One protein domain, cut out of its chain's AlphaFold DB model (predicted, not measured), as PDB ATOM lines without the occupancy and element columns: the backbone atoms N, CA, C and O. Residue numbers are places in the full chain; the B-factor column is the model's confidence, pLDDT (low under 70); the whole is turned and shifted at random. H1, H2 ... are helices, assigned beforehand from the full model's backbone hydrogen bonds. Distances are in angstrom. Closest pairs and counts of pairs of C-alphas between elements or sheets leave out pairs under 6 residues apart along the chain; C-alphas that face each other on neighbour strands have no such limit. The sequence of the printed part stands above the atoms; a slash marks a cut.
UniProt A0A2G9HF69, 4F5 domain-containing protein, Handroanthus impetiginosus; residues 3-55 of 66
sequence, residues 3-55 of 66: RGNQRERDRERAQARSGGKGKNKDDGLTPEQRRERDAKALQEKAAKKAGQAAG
ATOM      1  N   ARG A   3      25.160 109.563  32.979       71.31
ATOM      2  CA  ARG A   3      26.392 109.728  32.180       71.31
ATOM      3  C   ARG A   3      27.674 109.796  33.020       71.31
ATOM      4  O   ARG A   3      28.746 109.557  32.478       71.31
ATOM      5  N   GLY A   4      27.582 110.127  34.311       79.06
ATOM      6  CA  GLY A   4      28.742 110.162  35.217       79.06
ATOM      7  C   GLY A   4      29.341 108.769  35.409       79.06
ATOM      8  O   GLY A   4      30.507 108.555  35.099       79.06
ATOM      9  N   ASN A   5      28.478 107.803  35.733       81.12
ATOM     10  CA  ASN A   5      28.840 106.396  35.920       81.12
ATOM     11  C   ASN A   5      29.403 105.756  34.630       81.12
ATOM     12  O   ASN A   5      30.389 105.026  34.670       81.12
ATOM     13  N   GLN A   6      28.850 106.094  33.454       84.25
ATOM     14  CA  GLN A   6      29.436 105.658  32.175       84.25
ATOM     15  C   GLN A   6      30.843 106.223  31.960       84.25
ATOM     16  O   GLN A   6      31.751 105.471  31.631       84.25
ATOM     17  N   ARG A   7      31.054 107.519  32.218       86.75
ATOM     18  CA  ARG A   7      32.378 108.147  32.088       86.75
ATOM     19  C   ARG A   7      33.398 107.578  33.067       86.75
ATOM     20  O   ARG A   7      34.571 107.521  32.725       86.75
ATOM     21  N   GLU A   8      32.980 107.213  34.275       84.19
ATOM     22  CA  GLU A   8      33.842 106.550  35.259       84.19
ATOM     23  C   GLU A   8      34.250 105.161  34.785       84.19
ATOM     24  O   GLU A   8      35.442 104.880  34.732       84.19
ATOM     25  N   ARG A   9      33.296 104.351  34.316       86.44
ATOM     26  CA  ARG A   9      33.582 103.037  33.728       86.44
ATOM     27  C   ARG A   9      34.465 103.135  32.483       86.44
ATOM     28  O   ARG A   9      35.341 102.298  32.280       86.44
ATOM     29  N   ASP A  10      34.254 104.148  31.648       86.06
ATOM     30  CA  ASP A  10      35.080 104.393  30.466       86.06
ATOM     31  C   ASP A  10      36.481 104.873  30.848       86.06
ATOM     32  O   ASP A  10      37.452 104.437  30.234       86.06
ATOM     33  N   ARG A  11      36.610 105.711  31.885       84.75
ATOM     34  CA  ARG A  11      37.909 106.105  32.446       84.75
ATOM     35  C   ARG A  11      38.645 104.909  33.026       84.75
ATOM     36  O   ARG A  11      39.814 104.741  32.709       84.75
ATOM     37  N   GLU A  12      37.974 104.064  33.792       80.62
ATOM     38  CA  GLU A  12      38.546 102.844  34.363       80.62
ATOM     39  C   GLU A  12      38.967 101.861  33.262       80.62
ATOM     40  O   GLU A  12      40.091 101.370  33.250       80.62
ATOM     41  N   ARG A  13      38.120 101.649  32.248       83.06
ATOM     42  CA  ARG A  13      38.437 100.818  31.079       83.06
ATOM     43  C   ARG A  13      39.601 101.385  30.268       83.06
ATOM     44  O   ARG A  13      40.450 100.629  29.793       83.06
ATOM     45  N   ALA A  14      39.637 102.701  30.074       77.69
ATOM     46  CA  ALA A  14      40.733 103.376  29.395       77.69
ATOM     47  C   ALA A  14      42.024 103.245  30.205       77.69
ATOM     48  O   ALA A  14      43.037 102.878  29.625       77.69
ATOM     49  N   GLN A  15      41.967 103.435  31.525       73.75
ATOM     50  CA  GLN A  15      43.083 103.248  32.450       73.75
ATOM     51  C   GLN A  15      43.543 101.795  32.542       73.75
ATOM     52  O   GLN A  15      44.734 101.573  32.648       73.75
ATOM     53  N   ALA A  16      42.673 100.794  32.429       72.81
ATOM     54  CA  ALA A  16      43.086  99.391  32.362       72.81
ATOM     55  C   ALA A  16      43.836  99.088  31.052       72.81
ATOM     56  O   ALA A  16      44.809  98.338  31.032       72.81
ATOM     57  N   ARG A  17      43.426  99.727  29.949       71.62
ATOM     58  CA  ARG A  17      44.090  99.620  28.638       71.62
ATOM     59  C   ARG A  17      45.362 100.461  28.535       71.62
ATOM     60  O   ARG A  17      46.282 100.095  27.810       71.62
ATOM     61  N   SER A  18      45.412 101.595  29.226       62.78
ATOM     62  CA  SER A  18      46.551 102.514  29.267       62.78
ATOM     63  C   SER A  18      47.419 102.332  30.511       62.78
ATOM     64  O   SER A  18      48.439 103.000  30.626       62.78
ATOM     65  N   GLY A  19      47.058 101.438  31.429       56.22
ATOM     66  CA  GLY A  19      47.703 101.216  32.732       56.22
ATOM     67  C   GLY A  19      49.083 100.574  32.631       56.22
ATOM     68  O   GLY A  19      49.781 100.431  33.629       56.22
ATOM     69  N   GLY A  20      49.505 100.229  31.412       55.12
ATOM     70  CA  GLY A  20      50.883  99.886  31.058       55.12
ATOM     71  C   GLY A  20      51.667 101.010  30.367       55.12
ATOM     72  O   GLY A  20      52.845 100.826  30.099       55.12
ATOM     73  N   LYS A  21      51.048 102.165  30.073       55.94
ATOM     74  CA  LYS A  21      51.698 103.353  29.477       55.94
ATOM     75  C   LYS A  21      52.152 104.378  30.522       55.94
ATOM     76  O   LYS A  21      52.506 105.502  30.172       55.94
ATOM     77  N   GLY A  22      52.157 104.018  31.804       53.59
ATOM     78  CA  GLY A  22      52.989 104.725  32.773       53.59
ATOM     79  C   GLY A  22      54.438 104.421  32.421       53.59
ATOM     80  O   GLY A  22      54.798 103.253  32.486       53.59
ATOM     81  N   LYS A  23      55.173 105.449  31.963       57.44
ATOM     82  CA  LYS A  23      56.625 105.505  31.694       57.44
ATOM     83  C   LYS A  23      57.245 104.138  31.412       57.44
ATOM     84  O   LYS A  23      57.481 103.440  32.387       57.44
ATOM     85  N   ASN A  24      57.501 103.816  30.131       53.84
ATOM     86  CA  ASN A  24      58.343 102.698  29.673       53.84
ATOM     87  C   ASN A  24      58.638 101.724  30.812       53.84
ATOM     88  O   ASN A  24      59.636 101.915  31.509       53.84
ATOM     89  N   LYS A  25      57.745 100.758  31.078       56.31
ATOM     90  CA  LYS A  25      58.167  99.633  31.909       56.31
ATOM     91  C   LYS A  25      59.423  99.126  31.214       56.31
ATOM     92  O   LYS A  25      59.378  98.725  30.056       56.31
ATOM     93  N   ASP A  26      60.568  99.318  31.848       57.72
ATOM     94  CA  ASP A  26      61.770  98.665  31.395       57.72
ATOM     95  C   ASP A  26      61.550  97.222  31.785       57.72
ATOM     96  O   ASP A  26      61.788  96.819  32.917       57.72
ATOM     97  N   ASP A  27      61.018  96.453  30.840       71.06
ATOM     98  CA  ASP A  27      60.769  95.019  30.942       71.06
ATOM     99  C   ASP A  27      62.036  94.207  31.306       71.06
ATOM    100  O   ASP A  27      62.021  92.982  31.233       71.06
ATOM    101  N   GLY A  28      63.165  94.868  31.594       74.69
ATOM    102  CA  GLY A  28      64.497  94.295  31.748       74.69
ATOM    103  C   GLY A  28      65.089  93.775  30.439       74.69
ATOM    104  O   GLY A  28      66.179  93.218  30.441       74.69
ATOM    105  N   LEU A  29      64.378  93.932  29.322       77.81
ATOM    106  CA  LEU A  29      64.751  93.341  28.043       77.81
ATOM    107  C   LEU A  29      65.702  94.230  27.273       77.81
ATOM    108  O   LEU A  29      65.561  95.455  27.247       77.81
ATOM    109  N   THR A  30      66.604  93.615  26.528       83.81
ATOM    110  CA  THR A  30      67.395  94.365  25.558       83.81
ATOM    111  C   THR A  30      66.492  94.918  24.442       83.81
ATOM    112  O   THR A  30      65.385  94.416  24.201       83.81
ATOM    113  N   PRO A  31      66.917  95.982  23.739       81.81
ATOM    114  CA  PRO A  31      66.191  96.490  22.575       81.81
ATOM    115  C   PRO A  31      65.913  95.414  21.513       81.81
ATOM    116  O   PRO A  31      64.867  95.446  20.871       81.81
ATOM    117  N   GLU A  32      66.811  94.441  21.354       82.94
ATOM    118  CA  GLU A  32      66.660  93.338  20.399       82.94
ATOM    119  C   GLU A  32      65.535  92.379  20.799       82.94
ATOM    120  O   GLU A  32      64.646  92.108  19.995       82.94
ATOM    121  N   GLN A  33      65.478  91.967  22.066       84.38
ATOM    122  CA  GLN A  33      64.407  91.105  22.584       84.38
ATOM    123  C   GLN A  33      63.025  91.769  22.502       84.38
ATOM    124  O   GLN A  33      62.014  91.104  22.261       84.38
ATOM    125  N   ARG A  34      62.967  93.099  22.673       83.50
ATOM    126  CA  ARG A  34      61.735  93.876  22.468       83.50
ATOM    127  C   ARG A  34      61.302  93.854  21.004       83.50
ATOM    128  O   ARG A  34      60.147  93.543  20.731       83.50
ATOM    129  N   ARG A  35      62.230  94.073  20.065       83.62
ATOM    130  CA  ARG A  35      61.953  93.978  18.621       83.62
ATOM    131  C   ARG A  35      61.478  92.583  18.213       83.62
ATOM    132  O   ARG A  35      60.528  92.488  17.445       83.62
ATOM    133  N   GLU A  36      62.080  91.516  18.736       83.56
ATOM    134  CA  GLU A  36      61.635  90.143  18.461       83.56
ATOM    135  C   GLU A  36      60.215  89.873  18.968       83.56
ATOM    136  O   GLU A  36      59.400  89.270  18.266       83.56
ATOM    137  N   ARG A  37      59.891  90.339  20.180       85.75
ATOM    138  CA  ARG A  37      58.541  90.221  20.741       85.75
ATOM    139  C   ARG A  37      57.526  91.009  19.921       85.75
ATOM    140  O   ARG A  37      56.467  90.476  19.594       85.75
ATOM    141  N   ASP A  38      57.847  92.253  19.589       85.25
ATOM    142  CA  ASP A  38      56.965  93.121  18.815       85.25
ATOM    143  C   ASP A  38      56.754  92.568  17.402       85.25
ATOM    144  O   ASP A  38      55.627  92.567  16.908       85.25
ATOM    145  N   ALA A  39      57.796  92.011  16.778       85.56
ATOM    146  CA  ALA A  39      57.695  91.327  15.493       85.56
ATOM    147  C   ALA A  39      56.768  90.102  15.570       85.56
ATOM    148  O   ALA A  39      55.883  89.962  14.724       85.56
ATOM    149  N   LYS A  40      56.899  89.259  16.607       84.62
ATOM    150  CA  LYS A  40      55.996  88.115  16.838       84.62
ATOM    151  C   LYS A  40      54.547  88.566  17.043       84.62
ATOM    152  O   LYS A  40      53.639  88.041  16.403       84.62
ATOM    153  N   ALA A  41      54.323  89.590  17.865       84.75
ATOM    154  CA  ALA A  41      52.990  90.139  18.099       84.75
ATOM    155  C   ALA A  41      52.378  90.748  16.823       84.75
ATOM    156  O   ALA A  41      51.175  90.611  16.584       84.75
ATOM    157  N   LEU A  42      53.192  91.399  15.983       81.62
ATOM    158  CA  LEU A  42      52.757  91.958  14.705       81.62
ATOM    159  C   LEU A  42      52.396  90.853  13.708       81.62
ATOM    160  O   LEU A  42      51.352  90.959  13.066       81.62
ATOM    161  N   GLN A  43      53.187  89.780  13.627       79.00
ATOM    162  CA  GLN A  43      52.883  88.610  12.797       79.00
ATOM    163  C   GLN A  43      51.580  87.932  13.231       79.00
ATOM    164  O   GLN A  43      50.695  87.716  12.404       79.00
ATOM    165  N   GLU A  44      51.397  87.674  14.527       79.31
ATOM    166  CA  GLU A  44      50.152  87.089  15.031       79.31
ATOM    167  C   GLU A  44      48.945  88.000  14.807       79.31
ATOM    168  O   GLU A  44      47.862  87.527  14.465       79.31
ATOM    169  N   LYS A  45      49.104  89.315  14.995       80.38
ATOM    170  CA  LYS A  45      48.036  90.284  14.734       80.38
ATOM    171  C   LYS A  45      47.708  90.358  13.249       80.38
ATOM    172  O   LYS A  45      46.535  90.469  12.912       80.38
ATOM    173  N   ALA A  46      48.707  90.293  12.375       77.25
ATOM    174  CA  ALA A  46      48.506  90.244  10.934       77.25
ATOM    175  C   ALA A  46      47.777  88.957  10.524       77.25
ATOM    176  O   ALA A  46      46.811  89.041   9.776       77.25
ATOM    177  N   ALA A  47      48.146  87.802  11.083       75.19
ATOM    178  CA  ALA A  47      47.465  86.532  10.836       75.19
ATOM    179  C   ALA A  47      46.020  86.529  11.368       75.19
ATOM    180  O   ALA A  47      45.087  86.183  10.643       75.19
ATOM    181  N   LYS A  48      45.798  87.002  12.602       74.62
ATOM    182  CA  LYS A  48      44.454  87.160  13.186       74.62
ATOM    183  C   LYS A  48      43.613  88.161  12.390       74.62
ATOM    184  O   LYS A  48      42.434  87.911  12.166       74.62
ATOM    185  N   LYS A  49      44.208  89.261  11.915       74.94
ATOM    186  CA  LYS A  49      43.536  90.239  11.048       74.94
ATOM    187  C   LYS A  49      43.249  89.669   9.662       74.94
ATOM    188  O   LYS A  49      42.194  89.967   9.130       74.94
ATOM    189  N   ALA A  50      44.124  88.849   9.089       62.28
ATOM    190  CA  ALA A  50      43.856  88.161   7.829       62.28
ATOM    191  C   ALA A  50      42.688  87.168   7.975       62.28
ATOM    192  O   ALA A  50      41.820  87.123   7.110       62.28
ATOM    193  N   GLY A  51      42.593  86.465   9.110       60.94
ATOM    194  CA  GLY A  51      41.433  85.628   9.443       60.94
ATOM    195  C   GLY A  51      40.148  86.428   9.703       60.94
ATOM    196  O   GLY A  51      39.072  86.019   9.285       60.94
ATOM    197  N   GLN A  52      40.244  87.598  10.342       60.38
ATOM    198  CA  GLN A  52      39.100  88.488  10.598       60.38
ATOM    199  C   GLN A  52      38.696  89.348   9.392       60.38
ATOM    200  O   GLN A  52      37.556  89.798   9.322       60.38
ATOM    201  N   ALA A  53      39.584  89.558   8.419       55.66
ATOM    202  CA  ALA A  53      39.266  90.246   7.170       55.66
ATOM    203  C   ALA A  53      38.272  89.444   6.313       55.66
ATOM    204  O   ALA A  53      37.567  90.037   5.505       55.66
ATOM    205  N   ALA A  54      38.145  88.132   6.545       53.88
ATOM    206  CA  ALA A  54      37.073  87.310   5.986       53.88
ATOM    207  C   ALA A  54      35.714  87.481   6.708       53.88
ATOM    208  O   ALA A  54      34.712  86.956   6.237       53.88
ATOM    209  N   GLY A  55      35.658  88.206   7.836       53.50
ATOM    210  CA  GLY A  55      34.477  88.316   8.706       53.50
ATOM    211  C   GLY A  55      34.066  89.740   9.102       53.50
ATOM    212  O   GLY A  55      33.281  89.897  10.033       53.50
TER     213      GLY A  55
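This is residues 3 to 55 of the 66 residues of the protein "4F5 domain-containing protein" of Handroanthus impetiginosus (UniProt A0A2G9HF69). Starting at residue 3, you trace a flat, open V: helix H1 is one arm, the link of residues 19 to 30 leads round the corner, and the longer helix H2 is the other arm. The arms have no core between them, and residues 3 to 55 stand free. The printed part has 53 residues with two named helices, H1 then H2, and no named strand; its class is all helix. It is extended, with a radius of gyration of the C-alphas of 16.3 A and spans of 43 by 38 by 8 A.

Look first at H1, residues 3 to 18, then at H2, residues 31 to 53: they are apart, with no C-alpha of one within 8 A of the other. In H1 and H2 every O i to N i+4 pair is within hydrogen-bond range.

Find C-alpha 3 at (26.392, 109.728, 32.180); from there H1 runs 21.6 A to C-alpha 18. Find C-alpha 31 at (66.191, 96.490, 22.575); from there H2 runs 31.6 A to C-alpha 53 at (39.266, 90.246, 7.170).

The C-alphas farthest apart, of Arg 3 and Glu 32, are 45.0 A apart. The printed part has no cut, and its 12-residue link from H1 to H2 is long. In the B-factor column, find pLDDT under 70 at residues 18 to 26 and 50 to 55.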